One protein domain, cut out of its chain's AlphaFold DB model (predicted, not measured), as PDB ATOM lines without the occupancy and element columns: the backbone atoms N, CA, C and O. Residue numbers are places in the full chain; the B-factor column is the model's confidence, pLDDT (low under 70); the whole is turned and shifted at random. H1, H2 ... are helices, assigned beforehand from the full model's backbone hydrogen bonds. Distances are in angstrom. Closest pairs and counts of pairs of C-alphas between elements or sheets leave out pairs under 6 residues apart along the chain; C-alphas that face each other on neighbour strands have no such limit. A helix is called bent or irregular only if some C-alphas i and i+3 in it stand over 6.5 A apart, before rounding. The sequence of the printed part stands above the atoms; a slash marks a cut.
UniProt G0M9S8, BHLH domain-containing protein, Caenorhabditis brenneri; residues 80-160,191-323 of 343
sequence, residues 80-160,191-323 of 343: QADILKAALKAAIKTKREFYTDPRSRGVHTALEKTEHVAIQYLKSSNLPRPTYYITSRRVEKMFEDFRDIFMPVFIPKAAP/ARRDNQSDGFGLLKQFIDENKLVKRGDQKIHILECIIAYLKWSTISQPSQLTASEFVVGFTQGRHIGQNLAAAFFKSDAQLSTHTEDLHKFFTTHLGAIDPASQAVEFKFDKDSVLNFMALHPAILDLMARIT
ATOM      1  N   GLN A  80     -40.575  -8.066  -2.449       89.81
ATOM      2  CA  GLN A  80     -40.201  -9.018  -1.393       89.81
ATOM      3  C   GLN A  80     -39.020  -9.911  -1.809       89.81
ATOM      4  O   GLN A  80     -38.170 -10.201  -0.978       89.81
ATOM      5  N   ALA A  81     -38.927 -10.309  -3.084       87.62
ATOM      6  CA  ALA A  81     -37.803 -11.107  -3.574       87.62
ATOM      7  C   ALA A  81     -36.477 -10.333  -3.483       87.62
ATOM      8  O   ALA A  81     -35.472 -10.875  -3.029       87.62
ATOM      9  N   ASP A  82     -36.490  -9.048  -3.841       87.06
ATOM     10  CA  ASP A  82     -35.316  -8.183  -3.714       87.06
ATOM     11  C   ASP A  82     -34.959  -7.924  -2.245       87.06
ATOM     12  O   ASP A  82     -33.777  -7.862  -1.914       87.06
ATOM     13  N   ILE A  83     -35.954  -7.827  -1.349       91.25
ATOM     14  CA  ILE A  83     -35.729  -7.720   0.105       91.25
ATOM     15  C   ILE A  83     -35.019  -8.968   0.626       91.25
ATOM     16  O   ILE A  83     -34.026  -8.833   1.332       91.25
ATOM     17  N   LEU A  84     -35.459 -10.169   0.238       93.06
ATOM     18  CA  LEU A  84     -34.807 -11.422   0.646       93.06
ATOM     19  C   LEU A  84     -33.365 -11.506   0.122       93.06
ATOM     20  O   LEU A  84     -32.458 -11.851   0.877       93.06
ATOM     21  N   LYS A  85     -33.131 -11.130  -1.142       88.50
ATOM     22  CA  LYS A  85     -31.781 -11.088  -1.733       88.50
ATOM     23  C   LYS A  85     -30.879 -10.080  -1.015       88.50
ATOM     24  O   LYS A  85     -29.743 -10.403  -0.675       88.50
ATOM     25  N   ALA A  86     -31.378  -8.873  -0.748       89.06
ATOM     26  CA  ALA A  86     -30.638  -7.845  -0.018       89.06
ATOM     27  C   ALA A  86     -30.344  -8.270   1.430       89.06
ATOM     28  O   ALA A  86     -29.244  -8.033   1.923       89.06
ATOM     29  N   ALA A  87     -31.289  -8.947   2.083       92.50
ATOM     30  CA  ALA A  87     -31.117  -9.501   3.421       92.50
ATOM     31  C   ALA A  87     -30.034 -10.570   3.473       92.50
ATOM     32  O   ALA A  87     -29.181 -10.518   4.355       92.50
ATOM     33  N   LEU A  88     -30.013 -11.483   2.501       90.75
ATOM     34  CA  LEU A  88     -28.958 -12.484   2.398       90.75
ATOM     35  C   LEU A  88     -27.590 -11.814   2.225       90.75
ATOM     36  O   LEU A  88     -26.656 -12.134   2.957       90.75
ATOM     37  N   LYS A  89     -27.482 -10.828   1.322       87.75
ATOM     38  CA  LYS A  89     -26.244 -10.055   1.126       87.75
ATOM     39  C   LYS A  89     -25.796  -9.357   2.414       87.75
ATOM     40  O   LYS A  89     -24.625  -9.446   2.777       87.75
ATOM     41  N   ALA A  90     -26.716  -8.714   3.134       89.38
ATOM     42  CA  ALA A  90     -26.427  -8.058   4.407       89.38
ATOM     43  C   ALA A  90     -25.998  -9.053   5.498       89.38
ATOM     44  O   ALA A  90     -25.093  -8.756   6.278       89.38
ATOM     45  N   ALA A  91     -26.607 -10.241   5.543       89.81
ATOM     46  CA  ALA A  91     -26.282 -11.277   6.516       89.81
ATOM     47  C   ALA A  91     -24.903 -11.895   6.244       89.81
ATOM     48  O   ALA A  91     -24.096 -12.032   7.160       89.81
ATOM     49  N   ILE A  92     -24.578 -12.181   4.979       86.81
ATOM     50  CA  ILE A  92     -23.242 -12.640   4.573       86.81
ATOM     51  C   ILE A  92     -22.192 -11.566   4.874       86.81
ATOM     52  O   ILE A  92     -21.133 -11.884   5.414       86.81
ATOM     53  N   LYS A  93     -22.485 -10.294   4.574       84.50
ATOM     54  CA  LYS A  93     -21.600  -9.167   4.895       84.50
ATOM     55  C   LYS A  93     -21.362  -9.044   6.399       84.50
ATOM     56  O   LYS A  93     -20.220  -8.977   6.831       84.50
ATOM     57  N   THR A  94     -22.426  -9.106   7.190       85.12
ATOM     58  CA  THR A  94     -22.337  -9.155   8.651       85.12
ATOM     59  C   THR A  94     -21.427 -10.305   9.083       85.12
ATOM     60  O   THR A  94     -20.451 -10.098   9.794       85.12
ATOM     61  N   LYS A  95     -21.658 -11.523   8.583       84.00
ATOM     62  CA  LYS A  95     -20.813 -12.670   8.922       84.00
ATOM     63  C   LYS A  95     -19.337 -12.417   8.593       84.00
ATOM     64  O   LYS A  95     -18.478 -12.721   9.419       84.00
ATOM     65  N   ARG A  96     -19.056 -11.829   7.423       77.81
ATOM     66  CA  ARG A  96     -17.705 -11.413   7.013       77.81
ATOM     67  C   ARG A  96     -17.094 -10.457   8.036       77.81
ATOM     68  O   ARG A  96     -15.960 -10.660   8.437       77.81
ATOM     69  N   GLU A  97     -17.826  -9.457   8.506       76.31
ATOM     70  CA  GLU A  97     -17.303  -8.450   9.439       76.31
ATOM     71  C   GLU A  97     -17.040  -8.986  10.860       76.31
ATOM     72  O   GLU A  97     -16.099  -8.530  11.519       76.31
ATOM     73  N   PHE A  98     -17.832  -9.959  11.325       72.31
ATOM     74  CA  PHE A  98     -17.779 -10.459  12.708       72.31
ATOM     75  C   PHE A  98     -16.948 -11.718  12.916       72.31
ATOM     76  O   PHE A  98     -16.351 -11.871  13.979       72.31
ATOM     77  N   TYR A  99     -16.935 -12.624  11.940       68.12
ATOM     78  CA  TYR A  99     -16.412 -13.980  12.130       68.12
ATOM     79  C   TYR A  99     -15.183 -14.288  11.279       68.12
ATOM     80  O   TYR A  99     -14.667 -15.401  11.350       68.12
ATOM     81  N   THR A 100     -14.709 -13.337  10.472       70.75
ATOM     82  CA  THR A 100     -13.415 -13.491   9.803       70.75
ATOM     83  C   THR A 100     -12.295 -13.031  10.720       70.75
ATOM     84  O   THR A 100     -12.476 -12.148  11.566       70.75
ATOM     85  N   ASP A 101     -11.124 -13.642  10.556       82.12
ATOM     86  CA  ASP A 101      -9.919 -13.147  11.196       82.12
ATOM     87  C   ASP A 101      -9.682 -11.671  10.799       82.12
ATOM     88  O   ASP A 101     -10.074 -11.240   9.704       82.12
ATOM     89  N   PRO A 102      -9.064 -10.858  11.675       83.50
ATOM     90  CA  PRO A 102      -8.901  -9.426  11.437       83.50
ATOM     91  C   PRO A 102      -8.234  -9.101  10.099       83.50
ATOM     92  O   PRO A 102      -8.593  -8.104   9.467       83.50
ATOM     93  N   ARG A 103      -7.308  -9.950   9.643       84.44
ATOM     94  CA  ARG A 103      -6.623  -9.797   8.362       84.44
ATOM     95  C   ARG A 103      -7.573 -10.017   7.186       84.44
ATOM     96  O   ARG A 103      -7.683  -9.126   6.347       84.44
ATOM     97  N   SER A 104      -8.308 -11.125   7.133       83.50
ATOM     98  CA  SER A 104      -9.328 -11.369   6.102       83.50
ATOM     99  C   SER A 104     -10.384 -10.263   6.077       83.50
ATOM    100  O   SER A 104     -10.750  -9.770   5.008       83.50
ATOM    101  N   ARG A 105     -10.808  -9.771   7.249       84.44
ATOM    102  CA  ARG A 105     -11.692  -8.600   7.351       84.44
ATOM    103  C   ARG A 105     -11.079  -7.353   6.713       84.44
ATOM    104  O   ARG A 105     -11.772  -6.614   6.008       84.44
ATOM    105  N   GLY A 106      -9.787  -7.118   6.944       87.50
ATOM    106  CA  GLY A 106      -9.015  -6.062   6.291       87.50
ATOM    107  C   GLY A 106      -9.057  -6.189   4.769       87.50
ATOM    108  O   GLY A 106      -9.408  -5.221   4.090       87.50
ATOM    109  N   VAL A 107      -8.799  -7.392   4.243       88.94
ATOM    110  CA  VAL A 107      -8.826  -7.683   2.798       88.94
ATOM    111  C   VAL A 107     -10.201  -7.373   2.204       88.94
ATOM    112  O   VAL A 107     -10.295  -6.619   1.235       88.94
ATOM    113  N   HIS A 108     -11.276  -7.877   2.817       87.62
ATOM    114  CA  HIS A 108     -12.649  -7.605   2.382       87.62
ATOM    115  C   HIS A 108     -12.966  -6.109   2.362       87.62
ATOM    116  O   HIS A 108     -13.462  -5.593   1.359       87.62
ATOM    117  N   THR A 109     -12.637  -5.404   3.446       89.19
ATOM    118  CA  THR A 109     -12.902  -3.965   3.575       89.19
ATOM    119  C   THR A 109     -12.164  -3.172   2.497       89.19
ATOM    120  O   THR A 109     -12.714  -2.237   1.914       89.19
ATOM    121  N   ALA A 110     -10.914  -3.533   2.209       91.62
ATOM    122  CA  ALA A 110     -10.130  -2.865   1.184       91.62
ATOM    123  C   ALA A 110     -10.654  -3.142  -0.229       91.62
ATOM    124  O   ALA A 110     -10.684  -2.221  -1.045       91.62
ATOM    125  N   LEU A 111     -11.117  -4.362  -0.513       92.81
ATOM    126  CA  LEU A 111     -11.731  -4.699  -1.799       92.81
ATOM    127  C   LEU A 111     -13.042  -3.944  -2.024       92.81
ATOM    128  O   LEU A 111     -13.215  -3.373  -3.095       92.81
ATOM    129  N   GLU A 112     -13.922  -3.859  -1.018       91.50
ATOM    130  CA  GLU A 112     -15.150  -3.046  -1.098       91.50
ATOM    131  C   GLU A 112     -14.837  -1.565  -1.359       91.50
ATOM    132  O   GLU A 112     -15.447  -0.934  -2.222       91.50
ATOM    133  N   LYS A 113     -13.846  -1.001  -0.654       94.31
ATOM    134  CA  LYS A 113     -13.418   0.385  -0.894       94.31
ATOM    135  C   LYS A 113     -12.821   0.571  -2.286       94.31
ATOM    136  O   LYS A 113     -13.080   1.587  -2.922       94.31
ATOM    137  N   THR A 114     -12.031  -0.386  -2.762       95.44
ATOM    138  CA  THR A 114     -11.386  -0.289  -4.075       95.44
ATOM    139  C   THR A 114     -12.406  -0.396  -5.207       95.44
ATOM    140  O   THR A 114     -12.360   0.407  -6.134       95.44
ATOM    141  N   GLU A 115     -13.376  -1.304  -5.091       96.12
ATOM    142  CA  GLU A 115     -14.539  -1.379  -5.980       96.12
ATOM    143  C   GLU A 115     -15.296  -0.045  -6.015       96.12
ATOM    144  O   GLU A 115     -15.535   0.507  -7.090       96.12
ATOM    145  N   HIS A 116     -15.618   0.517  -4.844       95.69
ATOM    146  CA  HIS A 116     -16.330   1.791  -4.751       95.69
ATOM    147  C   HIS A 116     -15.574   2.930  -5.446       95.69
ATOM    148  O   HIS A 116     -16.165   3.677  -6.225       95.69
ATOM    149  N   VAL A 117     -14.264   3.035  -5.214       96.31
ATOM    150  CA  VAL A 117     -13.418   4.054  -5.848       96.31
ATOM    151  C   VAL A 117     -13.326   3.841  -7.362       96.31
ATOM    152  O   VAL A 117     -13.383   4.817  -8.108       96.31
ATOM    153  N   ALA A 118     -13.259   2.596  -7.844       96.06
ATOM    154  CA  ALA A 118     -13.267   2.299  -9.277       96.06
ATOM    155  C   ALA A 118     -14.588   2.726  -9.945       96.06
ATOM    156  O   ALA A 118     -14.577   3.353 -11.004       96.06
ATOM    157  N   ILE A 119     -15.730   2.451  -9.310       95.31
ATOM    158  CA  ILE A 119     -17.050   2.882  -9.800       95.31
ATOM    159  C   ILE A 119     -17.179   4.409  -9.752       95.31
ATOM    160  O   ILE A 119     -17.694   5.025 -10.688       95.31
ATOM    161  N   GLN A 120     -16.681   5.048  -8.692       94.81
ATOM    162  CA  GLN A 120     -16.652   6.505  -8.587       94.81
ATOM    163  C   GLN A 120     -15.808   7.131  -9.705       94.81
ATOM    164  O   GLN A 120     -16.226   8.131 -10.288       94.81
ATOM    165  N   TYR A 121     -14.676   6.517 -10.048       96.06
ATOM    166  CA  TYR A 121     -13.853   6.945 -11.174       96.06
ATOM    167  C   TYR A 121     -14.593   6.814 -12.512       96.06
ATOM    168  O   TYR A 121     -14.623   7.767 -13.288       96.06
ATOM    169  N   LEU A 122     -15.268   5.683 -12.761       94.25
ATOM    170  CA  LEU A 122     -16.113   5.503 -13.954       94.25
ATOM    171  C   LEU A 122     -17.207   6.570 -14.058       94.25
ATOM    172  O   LEU A 122     -17.601   6.970 -15.153       94.25
ATOM    173  N   LYS A 123     -17.720   7.028 -12.914       92.88
ATOM    174  CA  LYS A 123     -18.707   8.105 -12.858       92.88
ATOM    175  C   LYS A 123     -18.094   9.464 -13.206       92.88
ATOM    176  O   LYS A 123     -18.776  10.280 -13.819       92.88
ATOM    177  N   SER A 124     -16.842   9.722 -12.820       93.06
ATOM    178  CA  SER A 124     -16.154  10.988 -13.106       93.06
ATOM    179  C   SER A 124     -15.454  11.032 -14.467       93.06
ATOM    180  O   SER A 124     -15.107  12.116 -14.922       93.06
ATOM    181  N   SER A 125     -15.256   9.894 -15.141       87.88
ATOM    182  CA  SER A 125     -14.555   9.806 -16.433       87.88
ATOM    183  C   SER A 125     -15.387  10.257 -17.647       87.88
ATOM    184  O   SER A 125     -14.979  10.035 -18.784       87.88
ATOM    185  N   ASN A 126     -16.539  10.908 -17.432       86.44
ATOM    186  CA  ASN A 126     -17.426  11.438 -18.482       86.44
ATOM    187  C   ASN A 126     -17.849  10.409 -19.549       86.44
ATOM    188  O   ASN A 126     -18.158  10.771 -20.686       86.44
ATOM    189  N   LEU A 127     -17.905   9.125 -19.190       87.94
ATOM    190  CA  LEU A 127     -18.388   8.082 -20.091       87.94
ATOM    191  C   LEU A 127     -19.865   8.311 -20.458       87.94
ATOM    192  O   LEU A 127     -20.652   8.770 -19.619       87.94
ATOM    193  N   PRO A 128     -20.293   7.932 -21.677       90.81
ATOM    194  CA  PRO A 128     -21.707   7.922 -22.026       90.81
ATOM    195  C   PRO A 128     -22.512   7.136 -20.986       90.81
ATOM    196  O   PRO A 128     -22.110   6.046 -20.578       90.81
ATOM    197  N   ARG A 129     -23.673   7.659 -20.565       88.25
ATOM    198  CA  ARG A 129     -24.490   7.045 -19.495       88.25
ATOM    199  C   ARG A 129     -24.758   5.541 -19.688       88.25
ATOM    200  O   ARG A 129     -24.643   4.819 -18.696       88.25
ATOM    201  N   PRO A 130     -25.097   5.042 -20.899       90.88
ATOM    202  CA  PRO A 130     -25.290   3.608 -21.109       90.88
ATOM    203  C   PRO A 130     -24.011   2.806 -20.842       90.88
ATOM    204  O   PRO A 130     -24.054   1.807 -20.125       90.88
ATOM    205  N   THR A 131     -22.872   3.287 -21.348       88.19
ATOM    206  CA  THR A 131     -21.552   2.680 -21.142       88.19
ATOM    207  C   THR A 131     -21.190   2.664 -19.664       88.19
ATOM    208  O   THR A 131     -20.884   1.606 -19.130       88.19
ATOM    209  N   TYR A 132     -21.318   3.797 -18.968       91.12
ATOM    210  CA  TYR A 132     -21.082   3.884 -17.525       91.12
ATOM    211  C   TYR A 132     -21.879   2.830 -16.742       91.12
ATOM    212  O   TYR A 132     -21.309   2.135 -15.900       91.12
ATOM    213  N   TYR A 133     -23.182   2.693 -17.014       89.94
ATOM    214  CA  TYR A 133     -24.036   1.754 -16.285       89.94
ATOM    215  C   TYR A 133     -23.617   0.298 -16.524       89.94
ATOM    216  O   TYR A 133     -23.481  -0.470 -15.572       89.94
ATOM    217  N   ILE A 134     -23.372  -0.071 -17.784       91.50
ATOM    218  CA  ILE A 134     -22.944  -1.425 -18.158       91.50
ATOM    219  C   ILE A 134     -21.573  -1.737 -17.554       91.50
ATOM    220  O   ILE A 134     -21.384  -2.794 -16.954       91.50
ATOM    221  N   THR A 135     -20.624  -0.812 -17.662       91.75
ATOM    222  CA  THR A 135     -19.264  -0.993 -17.157       91.75
ATOM    223  C   THR A 135     -19.234  -1.071 -15.636       91.75
ATOM    224  O   THR A 135     -18.610  -1.978 -15.095       91.75
ATOM    225  N   SER A 136     -19.962  -0.198 -14.935       92.38
ATOM    226  CA  SER A 136     -20.047  -0.244 -13.468       92.38
ATOM    227  C   SER A 136     -20.626  -1.576 -12.993       92.38
ATOM    228  O   SER A 136     -20.069  -2.194 -12.095       92.38
ATOM    229  N   ARG A 137     -21.670  -2.086 -13.664       92.38
ATOM    230  CA  ARG A 137     -22.230  -3.418 -13.389       92.38
ATOM    231  C   ARG A 137     -21.229  -4.551 -13.605       92.38
ATOM    232  O   ARG A 137     -21.223  -5.506 -12.834       92.38
ATOM    233  N   ARG A 138     -20.394  -4.464 -14.644       92.94
ATOM    234  CA  ARG A 138     -19.336  -5.453 -14.905       92.94
ATOM    235  C   ARG A 138     -18.252  -5.415 -13.825       92.94
ATOM    236  O   ARG A 138     -17.826  -6.477 -13.390       92.94
ATOM    237  N   VAL A 139     -17.865  -4.224 -13.358       92.94
ATOM    238  CA  VAL A 139     -16.928  -4.062 -12.234       92.94
ATOM    239  C   VAL A 139     -17.514  -4.646 -10.950       92.94
ATOM    240  O   VAL A 139     -16.855  -5.470 -10.325       92.94
ATOM    241  N   GLU A 140     -18.754  -4.291 -10.594       93.12
ATOM    242  CA  GLU A 140     -19.451  -4.845  -9.418       93.12
ATOM    243  C   GLU A 140     -19.440  -6.377  -9.445       93.12
ATOM    244  O   GLU A 140     -18.999  -7.024  -8.494       93.12
ATOM    245  N   LYS A 141     -19.866  -6.957 -10.575       91.75
ATOM    246  CA  LYS A 141     -19.919  -8.407 -10.757       91.75
ATOM    247  C   LYS A 141     -18.541  -9.055 -10.638       91.75
ATOM    248  O   LYS A 141     -18.405 -10.062  -9.962       91.75
ATOM    249  N   MET A 142     -17.512  -8.472 -11.246       93.81
ATOM    250  CA  MET A 142     -16.150  -8.999 -11.157       93.81
ATOM    251  C   MET A 142     -15.628  -9.017  -9.712       93.81
ATOM    252  O   MET A 142     -15.042 -10.010  -9.287       93.81
ATOM    253  N   PHE A 143     -15.839  -7.944  -8.942       93.69
ATOM    254  CA  PHE A 143     -15.453  -7.912  -7.529       93.69
ATOM    255  C   PHE A 143     -16.300  -8.872  -6.675       93.69
ATOM    256  O   PHE A 143     -15.786  -9.446  -5.716       93.69
ATOM    257  N   GLU A 144     -17.585  -9.053  -6.995       90.12
ATOM    258  CA  GLU A 144     -18.455 -10.067  -6.380       90.12
ATOM    259  C   GLU A 144     -17.917 -11.483  -6.633       90.12
ATOM    260  O   GLU A 144     -17.568 -12.161  -5.669       90.12
ATOM    261  N   ASP A 145     -17.708 -11.862  -7.898       89.88
ATOM    262  CA  ASP A 145     -17.175 -13.171  -8.295       89.88
ATOM    263  C   ASP A 145     -15.800 -13.437  -7.656       89.88
ATOM    264  O   ASP A 145     -15.541 -14.528  -7.148       89.88
ATOM    265  N   PHE A 146     -14.921 -12.428  -7.613       90.12
ATOM    266  CA  PHE A 146     -13.616 -12.542  -6.961       90.12
ATOM    267  C   PHE A 146     -13.756 -12.861  -5.467       90.12
ATOM    268  O   PHE A 146     -13.089 -13.756  -4.949       90.12
ATOM    269  N   ARG A 147     -14.628 -12.136  -4.755       88.75
ATOM    270  CA  ARG A 147     -14.853 -12.370  -3.322       88.75
ATOM    271  C   ARG A 147     -15.441 -13.748  -3.067       88.75
ATOM    272  O   ARG A 147     -15.043 -14.385  -2.099       88.75
ATOM    273  N   ASP A 148     -16.361 -14.194  -3.906       84.81
ATOM    274  CA  ASP A 148     -17.055 -15.460  -3.696       84.81
ATOM    275  C   ASP A 148     -16.160 -16.669  -4.006       84.81
ATOM    276  O   ASP A 148     -16.256 -17.684  -3.319       84.81
ATOM    277  N   ILE A 149     -15.236 -16.536  -4.961       85.38
ATOM    278  CA  ILE A 149     -14.269 -17.582  -5.310       85.38
ATOM    279  C   ILE A 149     -13.118 -17.656  -4.301       85.38
ATOM    280  O   ILE A 149     -12.791 -18.738  -3.821       85.38
ATOM    281  N   PHE A 150     -12.494 -16.523  -3.970       81.94
ATOM    282  CA  PHE A 150     -11.254 -16.521  -3.182       81.94
ATOM    283  C   PHE A 150     -11.455 -16.297  -1.688       81.94
ATOM    284  O   PHE A 150     -10.536 -16.526  -0.905       81.94
ATOM    285  N   MET A 151     -12.632 -15.827  -1.277       80.19
ATOM    286  CA  MET A 151     -12.961 -15.606   0.130       80.19
ATOM    287  C   MET A 151     -14.379 -16.105   0.445       80.19
ATOM    288  O   MET A 151     -15.254 -15.325   0.859       80.19
ATOM    289  N   PRO A 152     -14.637 -17.410   0.246       69.94
ATOM    290  CA  PRO A 152     -15.949 -17.981   0.483       69.94
ATOM    291  C   PRO A 152     -16.284 -17.925   1.977       69.94
ATOM    292  O   PRO A 152     -15.662 -18.578   2.809       69.94
ATOM    293  N   VAL A 153     -17.304 -17.140   2.325       65.00
ATOM    294  CA  VAL A 153     -17.858 -17.081   3.695       65.00
ATOM    295  C   VAL A 153     -19.170 -17.861   3.811       65.00
ATOM    296  O   VAL A 153     -19.546 -18.333   4.889       65.00
ATOM    297  N   PHE A 154     -19.865 -17.996   2.688       59.44
ATOM    298  CA  PHE A 154     -21.083 -18.767   2.509       59.44
ATOM    299  C   PHE A 154     -21.214 -19.039   1.011       59.44
ATOM    300  O   PHE A 154     -21.214 -18.089   0.230       59.44
ATOM    301  N   ILE A 155     -21.294 -20.309   0.621       57.84
ATOM    302  CA  ILE A 155     -21.550 -20.702  -0.765       57.84
ATOM    303  C   ILE A 155     -22.983 -21.226  -0.782       57.84
ATOM    304  O   ILE A 155     -23.216 -22.360  -0.354       57.84
ATOM    305  N   PRO A 156     -23.961 -20.419  -1.228       54.47
ATOM    306  CA  PRO A 156     -25.297 -20.938  -1.405       54.47
ATOM    307  C   PRO A 156     -25.227 -22.112  -2.376       54.47
ATOM    308  O   PRO A 156     -24.614 -22.022  -3.441       54.47
ATOM    309  N   LYS A 157     -25.836 -23.236  -1.999       53.06
ATOM    310  CA  LYS A 157     -25.881 -24.396  -2.878       53.06
ATOM    311  C   LYS A 157     -26.845 -23.998  -3.980       53.06
ATOM    312  O   LYS A 157     -28.026 -23.815  -3.695       53.06
ATOM    313  N   ALA A 158     -26.318 -23.765  -5.182       45.97
ATOM    314  CA  ALA A 158     -27.095 -23.220  -6.286       45.97
ATOM    315  C   ALA A 158     -28.411 -23.995  -6.425       45.97
ATOM    316  O   ALA A 158     -28.413 -25.205  -6.667       45.97
ATOM    317  N   ALA A 159     -29.527 -23.295  -6.224       47.91
ATOM    318  CA  ALA A 159     -30.807 -23.784  -6.696       47.91
ATOM    319  C   ALA A 159     -30.741 -23.781  -8.234       47.91
ATOM    320  O   ALA A 159     -30.128 -22.869  -8.798       47.91
ATOM    321  N   PRO A 160     -31.298 -24.796  -8.915       37.47
ATOM    322  CA  PRO A 160     -31.270 -24.874 -10.370       37.47
ATOM    323  C   PRO A 160     -31.784 -23.562 -10.972       37.47
ATOM    324  O   PRO A 160     -32.897 -23.136 -10.658       37.47
ATOM    325  N   ALA A 191     -42.899 -17.129 -11.942       83.81
ATOM    326  CA  ALA A 191     -41.525 -16.664 -11.754       83.81
ATOM    327  C   ALA A 191     -41.364 -15.794 -10.493       83.81
ATOM    328  O   ALA A 191     -40.354 -15.880  -9.795       83.81
ATOM    329  N   ARG A 192     -42.357 -14.962 -10.151       87.75
ATOM    330  CA  ARG A 192     -42.352 -14.180  -8.905       87.75
ATOM    331  C   ARG A 192     -42.378 -15.080  -7.664       87.75
ATOM    332  O   ARG A 192     -41.669 -14.797  -6.698       87.75
ATOM    333  N   ARG A 193     -43.205 -16.130  -7.665       85.50
ATOM    334  CA  ARG A 193     -43.319 -17.091  -6.552       85.50
ATOM    335  C   ARG A 193     -42.063 -17.937  -6.399       85.50
ATOM    336  O   ARG A 193     -41.641 -18.153  -5.262       85.50
ATOM    337  N   ASP A 194     -41.470 -18.350  -7.512       87.25
ATOM    338  CA  ASP A 194     -40.233 -19.129  -7.540       87.25
ATOM    339  C   ASP A 194     -39.089 -18.299  -6.953       87.25
ATOM    340  O   ASP A 194     -38.543 -18.663  -5.917       87.25
ATOM    341  N   ASN A 195     -38.877 -17.077  -7.460       84.94
ATOM    342  CA  ASN A 195     -37.868 -16.147  -6.931       84.94
ATOM    343  C   ASN A 195     -38.012 -15.872  -5.422       84.94
ATOM    344  O   ASN A 195     -37.018 -15.711  -4.712       84.94
ATOM    345  N   GLN A 196     -39.246 -15.763  -4.918       88.38
ATOM    346  CA  GLN A 196     -39.471 -15.610  -3.480       88.38
ATOM    347  C   GLN A 196     -39.121 -16.885  -2.714       88.38
ATOM    348  O   GLN A 196     -38.534 -16.802  -1.638       88.38
ATOM    349  N   SER A 197     -39.512 -18.046  -3.236       89.00
ATOM    350  CA  SER A 197     -39.240 -19.341  -2.610       89.00
ATOM    351  C   SER A 197     -37.739 -19.618  -2.555       89.00
ATOM    352  O   SER A 197     -37.251 -19.992  -1.492       89.00
ATOM    353  N   ASP A 198     -37.005 -19.292  -3.619       88.31
ATOM    354  CA  ASP A 198     -35.543 -19.357  -3.666       88.31
ATOM    355  C   ASP A 198     -34.910 -18.425  -2.632       88.31
ATOM    356  O   ASP A 198     -34.067 -18.846  -1.843       88.31
ATOM    357  N   GLY A 199     -35.369 -17.169  -2.554       89.06
ATOM    358  CA  GLY A 199     -34.889 -16.213  -1.553       89.06
ATOM    359  C   GLY A 199     -35.061 -16.715  -0.113       89.06
ATOM    360  O   GLY A 199     -34.148 -16.586   0.702       89.06
ATOM    361  N   PHE A 200     -36.202 -17.337   0.200       92.31
ATOM    362  CA  PHE A 200     -36.418 -17.985   1.498       92.31
ATOM    363  C   PHE A 200     -35.525 -19.212   1.695       92.31
ATOM    364  O   PHE A 200     -34.985 -19.385   2.786       92.31
ATOM    365  N   GLY A 201     -35.353 -20.041   0.662       90.00
ATOM    366  CA  GLY A 201     -34.487 -21.217   0.697       90.00
ATOM    367  C   GLY A 201     -33.036 -20.860   1.010       90.00
ATOM    368  O   GLY A 201     -32.431 -21.473   1.885       90.00
ATOM    369  N   LEU A 202     -32.506 -19.810   0.379       90.25
ATOM    370  CA  LEU A 202     -31.140 -19.336   0.606       90.25
ATOM    371  C   LEU A 202     -30.948 -18.760   2.014       90.25
ATOM    372  O   LEU A 202     -29.943 -19.040   2.665       90.25
ATOM    373  N   LEU A 203     -31.914 -17.983   2.517       91.88
ATOM    374  CA  LEU A 203     -31.867 -17.487   3.896       91.88
ATOM    375  C   LEU A 203     -31.963 -18.629   4.909       91.88
ATOM    376  O   LEU A 203     -31.257 -18.609   5.913       91.88
ATOM    377  N   LYS A 204     -32.792 -19.643   4.642       91.81
ATOM    378  CA  LYS A 204     -32.862 -20.850   5.470       91.81
ATOM    379  C   LYS A 204     -31.527 -21.589   5.477       91.81
ATOM    380  O   LYS A 204     -31.029 -21.908   6.550       91.81
ATOM    381  N   GLN A 205     -30.922 -21.799   4.308       90.69
ATOM    382  CA  GLN A 205     -29.598 -22.408   4.201       90.69
ATOM    383  C   GLN A 205     -28.564 -21.619   5.019       90.69
ATOM    384  O   GLN A 205     -27.805 -22.210   5.780       90.69
ATOM    385  N   PHE A 206     -28.581 -20.285   4.933       90.50
ATOM    386  CA  PHE A 206     -27.717 -19.433   5.749       90.50
ATOM    387  C   PHE A 206     -27.957 -19.630   7.254       90.50
ATOM    388  O   PHE A 206     -26.997 -19.759   8.010       90.50
ATOM    389  N   ILE A 207     -29.212 -19.680   7.707       89.69
ATOM    390  CA  ILE A 207     -29.556 -19.928   9.118       89.69
ATOM    391  C   ILE A 207     -29.024 -21.288   9.583       89.69
ATOM    392  O   ILE A 207     -28.399 -21.363  10.645       89.69
ATOM    393  N   ASP A 208     -29.255 -22.333   8.787       88.44
ATOM    394  CA  ASP A 208     -28.900 -23.715   9.105       88.44
ATOM    395  C   ASP A 208     -27.371 -23.890   9.178       88.44
ATOM    396  O   ASP A 208     -26.845 -24.398  10.172       88.44
ATOM    397  N   GLU A 209     -26.635 -23.397   8.177       87.19
ATOM    398  CA  GLU A 209     -25.167 -23.489   8.124       87.19
ATOM    399  C   GLU A 209     -24.481 -22.708   9.245       87.19
ATOM    400  O   GLU A 209     -23.443 -23.128   9.760       87.19
ATOM    401  N   ASN A 210     -25.071 -21.585   9.656       85.12
ATOM    402  CA  ASN A 210     -24.543 -20.754  10.735       85.12
ATOM    403  C   ASN A 210     -25.114 -21.114  12.109       85.12
ATOM    404  O   ASN A 210     -24.794 -20.447  13.092       85.12
ATOM    405  N   LYS A 211     -25.938 -22.170  12.197       86.94
ATOM    406  CA  LYS A 211     -26.535 -22.679  13.440       86.94
ATOM    407  C   LYS A 211     -27.251 -21.588  14.248       86.94
ATOM    408  O   LYS A 211     -27.217 -21.608  15.478       86.94
ATOM    409  N   LEU A 212     -27.894 -20.635  13.565       83.69
ATOM    410  CA  LEU A 212     -28.502 -19.472  14.226       83.69
ATOM    411  C   LEU A 212     -29.738 -19.858  15.053       83.69
ATOM    412  O   LEU A 212     -30.013 -19.225  16.069       83.69
ATOM    413  N   VAL A 213     -30.483 -20.897  14.648       80.25
ATOM    414  CA  VAL A 213     -31.688 -21.386  15.343       80.25
ATOM    415  C   VAL A 213     -31.804 -22.910  15.204       80.25
ATOM    416  O   VAL A 213     -31.387 -23.481  14.203       80.25
ATOM    417  N   LYS A 214     -32.386 -23.587  16.209       65.56
ATOM    418  CA  LYS A 214     -32.571 -25.054  16.210       65.56
ATOM    419  C   LYS A 214     -33.825 -25.548  15.465       65.56
ATOM    420  O   LYS A 214     -33.857 -26.720  15.107       65.56
ATOM    421  N   ARG A 215     -34.860 -24.714  15.262       59.62
ATOM    422  CA  ARG A 215     -36.090 -25.042  14.504       59.62
ATOM    423  C   ARG A 215     -36.785 -23.804  13.932       59.62
ATOM    424  O   ARG A 215     -37.017 -22.849  14.666       59.62
ATOM    425  N   GLY A 216     -37.226 -23.888  12.675       64.44
ATOM    426  CA  GLY A 216     -38.180 -22.948  12.086       64.44
ATOM    427  C   GLY A 216     -38.158 -22.923  10.557       64.44
ATOM    428  O   GLY A 216     -37.559 -22.028   9.979       64.44
ATOM    429  N   ASP A 217     -38.871 -23.844   9.902       74.69
ATOM    430  CA  ASP A 217     -38.963 -23.879   8.425       74.69
ATOM    431  C   ASP A 217     -39.999 -22.893   7.860       74.69
ATOM    432  O   ASP A 217     -40.122 -22.696   6.650       74.69
ATOM    433  N   GLN A 218     -40.789 -22.274   8.739       87.19
ATOM    434  CA  GLN A 218     -41.809 -21.321   8.330       87.19
ATOM    435  C   GLN A 218     -41.171 -19.995   7.913       87.19
ATOM    436  O   GLN A 218     -40.310 -19.455   8.606       87.19
ATOM    437  N   LYS A 219     -41.680 -19.420   6.817       90.00
ATOM    438  CA  LYS A 219     -41.224 -18.134   6.257       90.00
ATOM    439  C   LYS A 219     -41.116 -17.023   7.306       90.00
ATOM    440  O   LYS A 219     -40.169 -16.249   7.268       90.00
ATOM    441  N   ILE A 220     -42.061 -16.962   8.246       90.44
ATOM    442  CA  ILE A 220     -42.055 -15.949   9.305       90.44
ATOM    443  C   ILE A 220     -40.860 -16.110  10.255       90.44
ATOM    444  O   ILE A 220     -40.184 -15.127  10.534       90.44
ATOM    445  N   HIS A 221     -40.525 -17.341  10.653       90.31
ATOM    446  CA  HIS A 221     -39.375 -17.613  11.516       90.31
ATOM    447  C   HIS A 221     -38.049 -17.308  10.809       90.31
ATOM    448  O   HIS A 221     -37.130 -16.785  11.436       90.31
ATOM    449  N   ILE A 222     -37.964 -17.569   9.497       91.62
ATOM    450  CA  ILE A 222     -36.798 -17.186   8.685       91.62
ATOM    451  C   ILE A 222     -36.603 -15.662   8.729       91.62
ATOM    452  O   ILE A 222     -35.494 -15.196   8.982       91.62
ATOM    453  N   LEU A 223     -37.675 -14.879   8.534       93.38
ATOM    454  CA  LEU A 223     -37.601 -13.413   8.609       93.38
ATOM    455  C   LEU A 223     -37.176 -12.940  10.002       93.38
ATOM    456  O   LEU A 223     -36.276 -12.114  10.111       93.38
ATOM    457  N   GLU A 224     -37.793 -13.467  11.057       92.25
ATOM    458  CA  GLU A 224     -37.497 -13.074  12.439       92.25
ATOM    459  C   GLU A 224     -36.054 -13.381  12.836       92.25
ATOM    460  O   GLU A 224     -35.388 -12.534  13.432       92.25
ATOM    461  N   CYS A 225     -35.543 -14.551  12.447       91.25
ATOM    462  CA  CYS A 225     -34.160 -14.934  12.697       91.25
ATOM    463  C   CYS A 225     -33.173 -13.980  12.011       91.25
ATOM    464  O   CYS A 225     -32.256 -13.473  12.656       91.25
ATOM    465  N   ILE A 226     -33.380 -13.679  10.724       93.12
ATOM    466  CA  ILE A 226     -32.489 -12.785   9.973       93.12
ATOM    467  C   ILE A 226     -32.571 -11.347  10.495       93.12
ATOM    468  O   ILE A 226     -31.541 -10.690  10.627       93.12
ATOM    469  N   ILE A 227     -33.764 -10.864  10.852       92.88
ATOM    470  CA  ILE A 227     -33.938  -9.548  11.484       92.88
ATOM    471  C   ILE A 227     -33.152  -9.480  12.797       92.88
ATOM    472  O   ILE A 227     -32.412  -8.521  13.015       92.88
ATOM    473  N   ALA A 228     -33.278 -10.490  13.662       90.69
ATOM    474  CA  ALA A 228     -32.551 -10.538  14.927       90.69
ATOM    475  C   ALA A 228     -31.029 -10.558  14.707       90.69
ATOM    476  O   ALA A 228     -30.309  -9.786  15.341       90.69
ATOM    477  N   TYR A 229     -30.559 -11.375  13.760       90.25
ATOM    478  CA  TYR A 229     -29.149 -11.470  13.388       90.25
ATOM    479  C   TYR A 229     -28.577 -10.123  12.915       90.25
ATOM    480  O   TYR A 229     -27.542  -9.678  13.413       90.25
ATOM    481  N   LEU A 230     -29.277  -9.434  12.007       90.12
ATOM    482  CA  LEU A 230     -28.855  -8.134  11.472       90.12
ATOM    483  C   LEU A 230     -28.952  -6.992  12.492       90.12
ATOM    484  O   LEU A 230     -28.214  -6.017  12.397       90.12
ATOM    485  N   LYS A 231     -29.859  -7.069  13.471       88.75
ATOM    486  CA  LYS A 231     -29.907  -6.082  14.560       88.75
ATOM    487  C   LYS A 231     -28.735  -6.247  15.514       88.75
ATOM    488  O   LYS A 231     -28.111  -5.254  15.880       88.75
ATOM    489  N   TRP A 232     -28.417  -7.482  15.897       83.19
ATOM    490  CA  TRP A 232     -27.309  -7.760  16.810       83.19
ATOM    491  C   TRP A 232     -25.977  -7.222  16.271       83.19
ATOM    492  O   TRP A 232     -25.234  -6.558  16.995       83.19
ATOM    493  N   SER A 233     -25.730  -7.398  14.972       73.88
ATOM    494  CA  SER A 233     -24.508  -6.920  14.327       73.88
ATOM    495  C   SER A 233     -24.338  -5.405  14.296       73.88
ATOM    496  O   SER A 233     -23.221  -4.915  14.188       73.88
ATOM    497  N   THR A 234     -25.418  -4.633  14.424       67.00
ATOM    498  CA  THR A 234     -25.296  -3.172  14.542       67.00
ATOM    499  C   THR A 234     -24.817  -2.710  15.918       67.00
ATOM    500  O   THR A 234     -24.369  -1.573  16.041       67.00
ATOM    501  N   ILE A 235     -24.912  -3.565  16.941       66.19
ATOM    502  CA  ILE A 235     -24.636  -3.221  18.343       66.19
ATOM    503  C   ILE A 235     -23.270  -3.749  18.772       66.19
ATOM    504  O   ILE A 235     -22.509  -3.063  19.448       66.19
ATOM    505  N   SER A 236     -22.945  -4.978  18.388       59.28
ATOM    506  CA  SER A 236     -21.619  -5.534  18.608       59.28
ATOM    507  C   SER A 236     -20.705  -4.958  17.535       59.28
ATOM    508  O   SER A 236     -20.924  -5.248  16.381       59.28
ATOM    509  N   GLN A 237     -19.714  -4.126  17.853       56.69
ATOM    510  CA  GLN A 237     -18.578  -3.879  16.955       56.69
ATOM    511  C   GLN A 237     -17.344  -4.531  17.585       56.69
ATOM    512  O   GLN A 237     -17.168  -4.438  18.802       56.69
ATOM    513  N   PRO A 238     -16.495  -5.215  16.803       54.06
ATOM    514  CA  PRO A 238     -15.310  -5.863  17.344       54.06
ATOM    515  C   PRO A 238     -14.328  -4.826  17.910       54.06
ATOM    516  O   PRO A 238     -14.117  -3.760  17.329       54.06
ATOM    517  N   SER A 239     -13.732  -5.150  19.060       52.66
ATOM    518  CA  SER A 239     -12.816  -4.277  19.797       52.66
ATOM    519  C   SER A 239     -11.528  -3.977  19.010       52.66
ATOM    520  O   SER A 239     -11.026  -4.796  18.237       52.66
ATOM    521  N   GLN A 240     -10.967  -2.782  19.232       53.28
ATOM    522  CA  GLN A 240      -9.814  -2.217  18.507       53.28
ATOM    523  C   GLN A 240      -8.475  -2.965  18.692       53.28
ATOM    524  O   GLN A 240      -7.472  -2.589  18.091       53.28
ATOM    525  N   LEU A 241      -8.439  -4.046  19.477       49.38
ATOM    526  CA  LEU A 241      -7.221  -4.788  19.840       49.38
ATOM    527  C   LEU A 241      -6.593  -5.599  18.684       49.38
ATOM    528  O   LEU A 241      -5.551  -6.214  18.864       49.38
ATOM    529  N   THR A 242      -7.188  -5.575  17.487       60.44
ATOM    530  CA  THR A 242      -6.769  -6.357  16.304       60.44
ATOM    531  C   THR A 242      -6.298  -5.496  15.120       60.44
ATOM    532  O   THR A 242      -6.317  -5.923  13.964       60.44
ATOM    533  N   ALA A 243      -5.893  -4.249  15.388       74.31
ATOM    534  CA  ALA A 243      -5.632  -3.251  14.351       74.31
ATOM    535  C   ALA A 243      -4.468  -3.600  13.402       74.31
ATOM    536  O   ALA A 243      -4.565  -3.305  12.216       74.31
ATOM    537  N   SER A 244      -3.388  -4.237  13.872       82.81
ATOM    538  CA  SER A 244      -2.200  -4.497  13.040       82.81
ATOM    539  C   SER A 244      -2.462  -5.523  11.933       82.81
ATOM    540  O   SER A 244      -2.204  -5.244  10.765       82.81
ATOM    541  N   GLU A 245      -3.039  -6.680  12.266       83.94
ATOM    542  CA  GLU A 245      -3.424  -7.704  11.287       83.94
ATOM    543  C   GLU A 245      -4.474  -7.182  10.306       83.94
ATOM    544  O   GLU A 245      -4.384  -7.436   9.103       83.94
ATOM    545  N   PHE A 246      -5.429  -6.392  10.805       86.25
ATOM    546  CA  PHE A 246      -6.396  -5.708   9.957       86.25
ATOM    547  C   PHE A 246      -5.718  -4.759   8.969       86.25
ATOM    548  O   PHE A 246      -6.061  -4.785   7.793       86.25
ATOM    549  N   VAL A 247      -4.747  -3.951   9.407       87.75
ATOM    550  CA  VAL A 247      -3.997  -3.042   8.528       87.75
ATOM    551  C   VAL A 247      -3.208  -3.822   7.477       87.75
ATOM    552  O   VAL A 247      -3.258  -3.457   6.305       87.75
ATOM    553  N   VAL A 248      -2.550  -4.926   7.851       86.75
ATOM    554  CA  VAL A 248      -1.851  -5.802   6.893       86.75
ATOM    555  C   VAL A 248      -2.825  -6.337   5.842       86.75
ATOM    556  O   VAL A 248      -2.585  -6.197   4.642       86.75
ATOM    557  N   GLY A 249      -3.954  -6.896   6.281       87.69
ATOM    558  CA  GLY A 249      -4.994  -7.392   5.386       87.69
ATOM    559  C   GLY A 249      -5.592  -6.293   4.512       87.69
ATOM    560  O   GLY A 249      -5.807  -6.489   3.320       87.69
ATOM    561  N   PHE A 250      -5.800  -5.104   5.070       89.56
ATOM    562  CA  PHE A 250      -6.312  -3.950   4.347       89.56
ATOM    563  C   PHE A 250      -5.355  -3.508   3.240       89.56
ATOM    564  O   PHE A 250      -5.777  -3.325   2.100       89.56
ATOM    565  N   THR A 251      -4.060  -3.390   3.528       89.31
ATOM    566  CA  THR A 251      -3.062  -3.029   2.515       89.31
ATOM    567  C   THR A 251      -2.976  -4.087   1.415       89.31
ATOM    568  O   THR A 251      -2.967  -3.746   0.230       89.31
ATOM    569  N   GLN A 252      -3.015  -5.368   1.788       87.38
ATOM    570  CA  GLN A 252      -3.018  -6.491   0.852       87.38
ATOM    571  C   GLN A 252      -4.261  -6.483  -0.052       87.38
ATOM    572  O   GLN A 252      -4.142  -6.547  -1.276       87.38
ATOM    573  N   GLY A 253      -5.456  -6.330   0.525       89.81
ATOM    574  CA  GLY A 253      -6.705  -6.238  -0.232       89.81
ATOM    575  C   GLY A 253      -6.761  -5.013  -1.144       89.81
ATOM    576  O   GLY A 253      -7.326  -5.093  -2.232       89.81
ATOM    577  N   ARG A 254      -6.116  -3.905  -0.761       91.75
ATOM    578  CA  ARG A 254      -5.957  -2.721  -1.616       91.75
ATOM    579  C   ARG A 254      -5.131  -3.047  -2.851       91.75
ATOM    580  O   ARG A 254      -5.552  -2.727  -3.956       91.75
ATOM    581  N   HIS A 255      -3.982  -3.695  -2.672       88.75
ATOM    582  CA  HIS A 255      -3.119  -4.089  -3.783       88.75
ATOM    583  C   HIS A 255      -3.845  -5.037  -4.748       88.75
ATOM    584  O   HIS A 255      -3.876  -4.792  -5.953       88.75
ATOM    585  N   ILE A 256      -4.509  -6.066  -4.210       89.31
ATOM    586  CA  ILE A 256      -5.316  -7.011  -4.994       89.31
ATOM    587  C   ILE A 256      -6.419  -6.270  -5.756       89.31
ATOM    588  O   ILE A 256      -6.531  -6.417  -6.969       89.31
ATOM    589  N   GLY A 257      -7.205  -5.439  -5.066       92.12
ATOM    590  CA  GLY A 257      -8.312  -4.703  -5.671       92.12
ATOM    591  C   GLY A 257      -7.865  -3.738  -6.764       92.12
ATOM    592  O   GLY A 257      -8.523  -3.638  -7.797       92.12
ATOM    593  N   GLN A 258      -6.742  -3.042  -6.566       92.75
ATOM    594  CA  GLN A 258      -6.215  -2.100  -7.553       92.75
ATOM    595  C   GLN A 258      -5.716  -2.831  -8.797       92.75
ATOM    596  O   GLN A 258      -6.019  -2.404  -9.908       92.75
ATOM    597  N   ASN A 259      -5.010  -3.952  -8.623       89.75
ATOM    598  CA  ASN A 259      -4.568  -4.782  -9.740       89.75
ATOM    599  C   ASN A 259      -5.755  -5.388 -10.490       89.75
ATOM    600  O   ASN A 259      -5.758  -5.389 -11.719       89.75
ATOM    601  N   LEU A 260      -6.781  -5.839  -9.764       91.62
ATOM    602  CA  LEU A 260      -8.004  -6.379 -10.342       91.62
ATOM    603  C   LEU A 260      -8.735  -5.330 -11.189       91.62
ATOM    604  O   LEU A 260      -9.049  -5.580 -12.352       91.62
ATOM    605  N   ALA A 261      -8.940  -4.130 -10.644       93.62
ATOM    606  CA  ALA A 261      -9.542  -3.026 -11.380       93.62
ATOM    607  C   ALA A 261      -8.686  -2.601 -12.584       93.62
ATOM    608  O   ALA A 261      -9.215  -2.413 -13.675       93.62
ATOM    609  N   ALA A 262      -7.363  -2.502 -12.435       91.81
ATOM    610  CA  ALA A 262      -6.473  -2.147 -13.537       91.81
ATOM    611  C   ALA A 262      -6.499  -3.196 -14.661       91.81
ATOM    612  O   ALA A 262      -6.540  -2.837 -15.835       91.81
ATOM    613  N   ALA A 263      -6.509  -4.487 -14.319       90.06
ATOM    614  CA  ALA A 263      -6.616  -5.562 -15.300       90.06
ATOM    615  C   ALA A 263      -7.959  -5.510 -16.044       90.06
ATOM    616  O   ALA A 263      -7.981  -5.625 -17.267       90.06
ATOM    617  N   PHE A 264      -9.058  -5.229 -15.336       92.38
ATOM    618  CA  PHE A 264     -10.354  -4.984 -15.968       92.38
ATOM    619  C   PHE A 264     -10.305  -3.809 -16.953       92.38
ATOM    620  O   PHE A 264     -10.741  -3.950 -18.094       92.38
ATOM    621  N   PHE A 265      -9.735  -2.670 -16.551       93.06
ATOM    622  CA  PHE A 265      -9.636  -1.481 -17.407       93.06
ATOM    623  C   PHE A 265      -8.788  -1.738 -18.652       93.06
ATOM    624  O   PHE A 265      -9.180  -1.349 -19.745       93.06
ATOM    625  N   LYS A 266      -7.668  -2.452 -18.519       91.62
ATOM    626  CA  LYS A 266      -6.834  -2.851 -19.662       91.62
ATOM    627  C   LYS A 266      -7.544  -3.805 -20.616       91.62
ATOM    628  O   LYS A 266      -7.281  -3.768 -21.812       91.62
ATOM    629  N   SER A 267      -8.416  -4.657 -20.083       89.00
ATOM    630  CA  SER A 267      -9.153  -5.642 -20.873       89.00
ATOM    631  C   SER A 267     -10.238  -5.025 -21.762       89.00
ATOM    632  O   SER A 267     -10.682  -5.651 -22.724       89.00
ATOM    633  N   ASP A 268     -10.666  -3.800 -21.451       87.75
ATOM    634  CA  ASP A 268     -11.692  -3.081 -22.192       87.75
ATOM    635  C   ASP A 268     -11.057  -1.965 -23.031       87.75
ATOM    636  O   ASP A 268     -10.427  -1.043 -22.507       87.75
ATOM    637  N   ALA A 269     -11.237  -2.025 -24.352       87.31
ATOM    638  CA  ALA A 269     -10.630  -1.070 -25.276       87.31
ATOM    639  C   ALA A 269     -10.980   0.390 -24.938       87.31
ATOM    640  O   ALA A 269     -10.129   1.266 -25.087       87.31
ATOM    641  N   GLN A 270     -12.191   0.652 -24.426       87.50
ATOM    642  CA  GLN A 270     -12.648   2.002 -24.079       87.50
ATOM    643  C   GLN A 270     -12.091   2.506 -22.743       87.50
ATOM    644  O   GLN A 270     -12.125   3.706 -22.485       87.50
ATOM    645  N   LEU A 271     -11.599   1.609 -21.886       90.94
ATOM    646  CA  LEU A 271     -11.088   1.941 -20.555       90.94
ATOM    647  C   LEU A 271      -9.566   1.851 -20.466       90.94
ATOM    648  O   LEU A 271      -8.978   2.403 -19.538       90.94
ATOM    649  N   SER A 272      -8.925   1.185 -21.426       91.56
ATOM    650  CA  SER A 272      -7.485   0.929 -21.419       91.56
ATOM    651  C   SER A 272      -6.657   2.212 -21.278       91.56
ATOM    652  O   SER A 272      -5.745   2.271 -20.450       91.56
ATOM    653  N   THR A 273      -7.048   3.274 -21.988       91.88
ATOM    654  CA  THR A 273      -6.435   4.614 -21.939       91.88
ATOM    655  C   THR A 273      -6.591   5.304 -20.584       91.88
ATOM    656  O   THR A 273      -5.810   6.186 -20.249       91.88
ATOM    657  N   HIS A 274      -7.564   4.883 -19.776       92.56
ATOM    658  CA  HIS A 274      -7.854   5.446 -18.461       92.56
ATOM    659  C   HIS A 274      -7.132   4.724 -17.315       92.56
ATOM    660  O   HIS A 274      -7.319   5.096 -16.158       92.56
ATOM    661  N   THR A 275      -6.323   3.699 -17.601       93.00
ATOM    662  CA  THR A 275      -5.679   2.868 -16.567       93.00
ATOM    663  C   THR A 275      -4.712   3.669 -15.688       93.00
ATOM    664  O   THR A 275      -4.703   3.509 -14.468       93.00
ATOM    665  N   GLU A 276      -3.902   4.550 -16.277       93.00
ATOM    666  CA  GLU A 276      -2.956   5.378 -15.514       93.00
ATOM    667  C   GLU A 276      -3.679   6.384 -14.614       93.00
ATOM    668  O   GLU A 276      -3.322   6.564 -13.447       93.00
ATOM    669  N   ASP A 277      -4.732   7.006 -15.134       94.81
ATOM    670  CA  ASP A 277      -5.540   7.961 -14.383       94.81
ATOM    671  C   ASP A 277      -6.340   7.275 -13.274       94.81
ATOM    672  O   ASP A 277      -6.438   7.820 -12.174       94.81
ATOM    673  N   LEU A 278      -6.800   6.038 -13.491       94.44
ATOM    674  CA  LEU A 278      -7.373   5.201 -12.439       94.44
ATOM    675  C   LEU A 278      -6.358   4.955 -11.308       94.44
ATOM    676  O   LEU A 278      -6.711   5.080 -10.136       94.44
ATOM    677  N   HIS A 279      -5.090   4.659 -11.618       93.19
ATOM    678  CA  HIS A 279      -4.049   4.487 -10.593       93.19
ATOM    679  C   HIS A 279      -3.776   5.773  -9.797       93.19
ATOM    680  O   HIS A 279      -3.648   5.728  -8.568       93.19
ATOM    681  N   LYS A 280      -3.735   6.934 -10.462       93.88
ATOM    682  CA  LYS A 280      -3.641   8.236  -9.774       93.88
ATOM    683  C   LYS A 280      -4.868   8.484  -8.893       93.88
ATOM    684  O   LYS A 280      -4.734   8.929  -7.749       93.88
ATOM    685  N   PHE A 281      -6.057   8.142  -9.387       95.00
ATOM    686  CA  PHE A 281      -7.313   8.287  -8.656       95.00
ATOM    687  C   PHE A 281      -7.344   7.402  -7.406       95.00
ATOM    688  O   PHE A 281      -7.689   7.884  -6.326       95.00
ATOM    689  N   PHE A 282      -6.889   6.150  -7.516       94.94
ATOM    690  CA  PHE A 282      -6.698   5.261  -6.373       94.94
ATOM    691  C   PHE A 282      -5.710   5.828  -5.362       94.94
ATOM    692  O   PHE A 282      -6.008   5.832  -4.173       94.94
ATOM    693  N   THR A 283      -4.566   6.341  -5.812       92.50
ATOM    694  CA  THR A 283      -3.554   6.924  -4.917       92.50
ATOM    695  C   THR A 283      -4.119   8.117  -4.141       92.50
ATOM    696  O   THR A 283      -3.852   8.264  -2.952       92.50
ATOM    697  N   THR A 284      -4.973   8.918  -4.783       93.38
ATOM    698  CA  THR A 284      -5.633  10.082  -4.169       93.38
ATOM    699  C   THR A 284      -6.692   9.681  -3.133       93.38
ATOM    700  O   THR A 284      -6.767  10.288  -2.071       93.38
ATOM    701  N   HIS A 285      -7.504   8.654  -3.412       92.56
ATOM    702  CA  HIS A 285      -8.645   8.276  -2.558       92.56
ATOM    703  C   HIS A 285      -8.320   7.202  -1.511       92.56
ATOM    704  O   HIS A 285      -9.006   7.100  -0.494       92.56
ATOM    705  N   LEU A 286      -7.304   6.377  -1.759       89.88
ATOM    706  CA  LEU A 286      -6.919   5.253  -0.901       89.88
ATOM    707  C   LEU A 286      -5.537   5.439  -0.260       89.88
ATOM    708  O   LEU A 286      -5.185   4.662   0.627       89.88
ATOM    709  N   GLY A 287      -4.772   6.451  -0.684       87.88
ATOM    710  CA  GLY A 287      -3.388   6.692  -0.278       87.88
ATOM    711  C   GLY A 287      -2.368   5.909  -1.114       87.88
ATOM    712  O   GLY A 287      -2.708   4.967  -1.838       87.88
ATOM    713  N   ALA A 288      -1.090   6.278  -0.991       83.44
ATOM    714  CA  ALA A 288       0.016   5.547  -1.609       83.44
ATOM    715  C   ALA A 288       0.148   4.137  -1.011       83.44
ATOM    716  O   ALA A 288      -0.120   3.928   0.178       83.44
ATOM    717  N   ILE A 289       0.484   3.144  -1.839       78.06
ATOM    718  CA  ILE A 289       0.846   1.800  -1.358       78.06
ATOM    719  C   ILE A 289       2.316   1.855  -0.958       78.06
ATOM    720  O   ILE A 289       3.151   2.217  -1.782       78.06
ATOM    721  N   ASP A 290       2.621   1.496   0.287       74.50
ATOM    722  CA  ASP A 290       4.001   1.297   0.718       74.50
ATOM    723  C   ASP A 290       4.591   0.086  -0.035       74.50
ATOM    724  O   ASP A 290       4.044  -1.018   0.086       74.50
ATOM    725  N   PRO A 291       5.679   0.254  -0.810       68.69
ATOM    726  CA  PRO A 291       6.334  -0.844  -1.519       68.69
ATOM    727  C   PRO A 291       6.714  -2.010  -0.599       68.69
ATOM    728  O   PRO A 291       6.631  -3.163  -1.014       68.69
ATOM    729  N   ALA A 292       7.055  -1.742   0.668       64.25
ATOM    730  CA  ALA A 292       7.390  -2.785   1.638       64.25
ATOM    731  C   ALA A 292       6.201  -3.714   1.945       64.25
ATOM    732  O   ALA A 292       6.381  -4.881   2.291       64.25
ATOM    733  N   SER A 293       4.972  -3.229   1.754       61.12
ATOM    734  CA  SER A 293       3.751  -4.014   1.948       61.12
ATOM    735  C   SER A 293       3.450  -4.981   0.794       61.12
ATOM    736  O   SER A 293       2.567  -5.825   0.932       61.12
ATOM    737  N   GLN A 294       4.178  -4.896  -0.330       60.09
ATOM    738  CA  GLN A 294       4.061  -5.848  -1.445       60.09
ATOM    739  C   GLN A 294       4.693  -7.212  -1.124       60.09
ATOM    740  O   GLN A 294       4.360  -8.200  -1.769       60.09
ATOM    741  N   ALA A 295       5.564  -7.289  -0.110       51.75
ATOM    742  CA  ALA A 295       6.304  -8.505   0.232       51.75
ATOM    743  C   ALA A 295       5.446  -9.605   0.891       51.75
ATOM    744  O   ALA A 295       5.875 -10.756   0.971       51.75
ATOM    745  N   VAL A 296       4.237  -9.283   1.369       56.84
ATOM    746  CA  VAL A 296       3.336 -10.270   1.982       56.84
ATOM    747  C   VAL A 296       2.359 -10.793   0.928       56.84
ATOM    748  O   VAL A 296       1.270 -10.258   0.717       56.84
ATOM    749  N   GLU A 297       2.770 -11.859   0.250       62.16
ATOM    750  CA  GLU A 297       2.047 -12.440  -0.880       62.16
ATOM    751  C   GLU A 297       0.777 -13.188  -0.429       62.16
ATOM    752  O   GLU A 297       0.801 -14.008   0.495       62.16
ATOM    753  N   PHE A 298      -0.366 -12.883  -1.057       66.19
ATOM    754  CA  PHE A 298      -1.600 -13.652  -0.868       66.19
ATOM    755  C   PHE A 298      -1.531 -14.850  -1.808       66.19
ATOM    756  O   PHE A 298      -1.532 -14.676  -3.025       66.19
ATOM    757  N   LYS A 299      -1.446 -16.062  -1.261       72.62
ATOM    758  CA  LYS A 299      -1.426 -17.264  -2.093       72.62
ATOM    759  C   LYS A 299      -2.843 -17.586  -2.531       72.62
ATOM    760  O   LYS A 299      -3.686 -17.933  -1.709       72.62
ATOM    761  N   PHE A 300      -3.083 -17.469  -3.828       79.12
ATOM    762  CA  PHE A 300      -4.323 -17.914  -4.435       79.12
ATOM    763  C   PHE A 300      -4.223 -19.393  -4.786       79.12
ATOM    764  O   PHE A 300      -3.222 -19.850  -5.339       79.12
ATOM    765  N   ASP A 301      -5.273 -20.134  -4.456       82.81
ATOM    766  CA  ASP A 301      -5.430 -21.509  -4.898       82.81
ATOM    767  C   ASP A 301      -5.564 -21.568  -6.432       82.81
ATOM    768  O   ASP A 301      -6.241 -20.737  -7.048       82.81
ATOM    769  N   LYS A 302      -4.898 -22.545  -7.054       81.56
ATOM    770  CA  LYS A 302      -4.809 -22.649  -8.516       81.56
ATOM    771  C   LYS A 302      -6.176 -22.912  -9.145       81.56
ATOM    772  O   LYS A 302      -6.470 -22.342 -10.194       81.56
ATOM    773  N   ASP A 303      -7.010 -23.728  -8.511       85.12
ATOM    774  CA  ASP A 303      -8.334 -24.060  -9.039       85.12
ATOM    775  C   ASP A 303      -9.269 -22.852  -8.939       85.12
ATOM    776  O   ASP A 303      -9.972 -22.516  -9.889       85.12
ATOM    777  N   SER A 304      -9.193 -22.118  -7.829       84.06
ATOM    778  CA  SER A 304      -9.902 -20.850  -7.631       84.06
ATOM    779  C   SER A 304      -9.521 -19.814  -8.695       84.06
ATOM    780  O   SER A 304     -10.385 -19.155  -9.275       84.06
ATOM    781  N   VAL A 305      -8.235 -19.725  -9.038       82.44
ATOM    782  CA  VAL A 305      -7.763 -18.898 -10.156       82.44
ATOM    783  C   VAL A 305      -8.375 -19.328 -11.479       82.44
ATOM    784  O   VAL A 305      -8.913 -18.486 -12.194       82.44
ATOM    785  N   LEU A 306      -8.304 -20.616 -11.813       83.94
ATOM    786  CA  LEU A 306      -8.840 -21.123 -13.074       83.94
ATOM    787  C   LEU A 306     -10.346 -20.856 -13.184       83.94
ATOM    788  O   LEU A 306     -10.813 -20.412 -14.232       83.94
ATOM    789  N   ASN A 307     -11.083 -21.026 -12.085       86.06
ATOM    790  CA  ASN A 307     -12.506 -20.710 -12.006       86.06
ATOM    791  C   ASN A 307     -12.772 -19.217 -12.238       86.06
ATOM    792  O   ASN A 307     -13.654 -18.860 -13.020       86.06
ATOM    793  N   PHE A 308     -11.987 -18.332 -11.617       87.62
ATOM    794  CA  PHE A 308     -12.128 -16.890 -11.813       87.62
ATOM    795  C   PHE A 308     -11.816 -16.473 -13.259       87.62
ATOM    796  O   PHE A 308     -12.546 -15.681 -13.855       87.62
ATOM    797  N   MET A 309     -10.772 -17.048 -13.856       84.44
ATOM    798  CA  MET A 309     -10.388 -16.783 -15.245       84.44
ATOM    799  C   MET A 309     -11.419 -17.300 -16.249       84.44
ATOM    800  O   MET A 309     -11.627 -16.665 -17.278       84.44
ATOM    801  N   ALA A 310     -12.094 -18.412 -15.952       86.19
ATOM    802  CA  ALA A 310     -13.187 -18.909 -16.782       86.19
ATOM    803  C   ALA A 310     -14.370 -17.924 -16.826       86.19
ATOM    804  O   ALA A 310     -15.001 -17.771 -17.870       86.19
ATOM    805  N   LEU A 311     -14.644 -17.219 -15.719       86.25
ATOM    806  CA  LEU A 311     -15.680 -16.181 -15.655       86.25
ATOM    807  C   LEU A 311     -15.234 -14.851 -16.279       86.25
ATOM    808  O   LEU A 311     -16.051 -14.142 -16.868       86.25
ATOM    809  N   HIS A 312     -13.942 -14.522 -16.175       86.81
ATOM    810  CA  HIS A 312     -13.369 -13.251 -16.628       86.81
ATOM    811  C   HIS A 312     -12.136 -13.466 -17.522       86.81
ATOM    812  O   HIS A 312     -11.026 -13.068 -17.153       86.81
ATOM    813  N   PRO A 313     -12.293 -14.048 -18.727       81.19
ATOM    814  CA  PRO A 313     -11.159 -14.441 -19.572       81.19
ATOM    815  C   PRO A 313     -10.300 -13.253 -20.014       81.19
ATOM    816  O   PRO A 313      -9.114 -13.401 -20.281       81.19
ATOM    817  N   ALA A 314     -10.871 -12.050 -20.039       76.38
ATOM    818  CA  ALA A 314     -10.168 -10.837 -20.437       76.38
ATOM    819  C   ALA A 314      -9.153 -10.335 -19.376       76.38
ATOM    820  O   ALA A 314      -8.373  -9.429 -19.653       76.38
ATOM    821  N   ILE A 315      -9.120 -10.938 -18.178       76.44
ATOM    822  CA  ILE A 315      -8.296 -10.524 -17.023       76.44
ATOM    823  C   ILE A 315      -6.979 -11.336 -16.918       76.44
ATOM    824  O   ILE A 315      -6.269 -11.275 -15.918       76.44
ATOM    825  N   LEU A 316      -6.592 -12.053 -17.979       63.84
ATOM    826  CA  LEU A 316      -5.396 -12.917 -18.052       63.84
ATOM    827  C   LEU A 316      -4.090 -12.297 -17.496       63.84
ATOM    828  O   LEU A 316      -3.299 -13.010 -16.879       63.84
ATOM    829  N   ASP A 317      -3.881 -10.982 -17.644       61.53
ATOM    830  CA  ASP A 317      -2.665 -10.269 -17.194       61.53
ATOM    831  C   ASP A 317      -2.555 -10.118 -15.660       61.53
ATOM    832  O   ASP A 317      -1.493  -9.792 -15.126       61.53
ATOM    833  N   LEU A 318      -3.638 -10.378 -14.916       61.25
ATOM    834  CA  LEU A 318      -3.648 -10.297 -13.454       61.25
ATOM    835  C   LEU A 318      -2.680 -11.315 -12.827       61.25
ATOM    836  O   LEU A 318      -1.987 -11.003 -11.860       61.25
ATOM    837  N   MET A 319      -2.583 -12.514 -13.407       53.56
ATOM    838  CA  MET A 319      -1.788 -13.610 -12.849       53.56
ATOM    839  C   MET A 319      -0.288 -13.399 -13.013       53.56
ATOM    840  O   MET A 319       0.451 -13.709 -12.085       53.56
ATOM    841  N   ALA A 320       0.171 -12.803 -14.119       57.59
ATOM    842  CA  ALA A 320       1.593 -12.513 -14.336       57.59
ATOM    843  C   ALA A 320       2.169 -11.518 -13.310       57.59
ATOM    844  O   ALA A 320       3.378 -11.462 -13.111       57.59
ATOM    845  N   ARG A 321       1.305 -10.731 -12.656       55.19
ATOM    846  CA  ARG A 321       1.682  -9.735 -11.640       55.19
ATOM    847  C   ARG A 321       1.502 -10.227 -10.202       55.19
ATOM    848  O   ARG A 321       1.994  -9.581  -9.285       55.19
ATOM    849  N   ILE A 322       0.761 -11.319 -10.014       50.72
ATOM    850  CA  ILE A 322       0.470 -11.925  -8.706       50.72
ATOM    851  C   ILE A 322       1.269 -13.219  -8.494       50.72
ATOM    852  O   ILE A 322       1.448 -13.633  -7.357       50.72
ATOM    853  N   THR A 323       1.756 -13.862  -9.560       42.09
ATOM    854  CA  THR A 323       2.730 -14.951  -9.422       42.09
ATOM    855  C   THR A 323       4.120 -14.370  -9.194       42.09
ATOM    856  O   THR A 323       4.501 -13.421  -9.888       42.09
TER     857      THR A 323
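Overview. This is residues 80 to 160 and 191 to 323 of the 343 residues of the protein "BHLH domain-containing protein" of Caenorhabditis brenneri (UniProt G0M9S8). Two helical lobes stand like the arms of a V, joined at its closed end by the links from H1 to H2 and from H5 to H6. The smaller lobe is made of H1, H4 and H5; the larger has H2 and H6 packed together at its core, H3 and H7 packed on H2, and the short H8, H9 and H10 outside, H8 and H10 on H6 and H9 on H3. The 214 printed residues hold ten named helices, H1 to H10 in chain order, and no named strand; the class is all helix. The whole is compact, with a radius of gyration of the C-alphas of 18.9 A and spans of 53 by 45 by 33 A.

Along the chain. Find C-alpha 80 at (-40.201, -9.018, -1.393); from there H1 runs 27.8 A to residue 99. H2 follows from 102 to 124, 32.7 A, and H3 from 129 to 150, 31.6 A. Beyond the cut, look for H4 at residues 191 to 209, 26.6 A, and H5 at 219 to 235, 25.4 A. H6, residues 240 to 267, starts at C-alpha 240, (-9.814, -2.217, 18.507), and spans 39.5 A with a kink of 40 degrees near residue 247. H6 and H7, residues 272 to 286, are irregular: C-alphas 241 and 244 are 8.5 A apart, C-alphas 273 and 276 7.3 A. Then come H8, 291 to 295, H9, 302 to 311, and H10, 317 to 322, ending at C-alpha 322, (0.470, -11.925, -8.706).

Arrangement. Begin at the hubs, H2 and H6, which touch four helices each. They touch each other at a steep tilt of 39 degrees, the same way, closest at the C-alphas of Gly 106 and Phe 250, 3.9 A. H2 and H3 form a helical hairpin, at 12 degrees, closest at C-alphas 119 and 136, 5.7 A. H6 and H7 form another, closest at C-alphas 266 and 272, 4.2 A. H9 touches residues 145 to 150 of H3, closest at C-alphas 304 and 149, 5.9 A. H8 touches H6, closest at C-alphas 293 and 251, 6.9 A; H10 touches H6, closest at C-alphas 318 and 263, 5.9 A. H1 and H2 only just touch, with 3 pairs of C-alphas within 8 A, closest at Glu 97 and Arg 105, 6.0 A. H1 touches H4 at a shallow tilt of 20 degrees, closest at C-alphas 81 and 196, 4.8 A, and H5 at a steep 41 degrees, closest at C-alphas 91 and 230, 6.4 A. H1, H2, H3, H4 and H9 have every O i to N i+4 pair within hydrogen-bond range; H5 has 11 of 13, H6 22 of 24, H7 9 of 11, H10 1 of 2, and H8 0 of 1 but 2 of 2 O i to N i+3 pairs.

Size, cuts and confidence. The two farthest C-alphas, Arg 215 and Thr 273, are 55.6 A apart. Residues 161 to 190 are not printed; C-alphas 160 and 191 stand 13.2 A apart across the cut. Of the links that are printed whole, none is long. Mean pLDDT of the printed part is 83.0, with 38 residues under 70, among them 152 to 160, 234 to 242, 291 to 298 and 316 to 323.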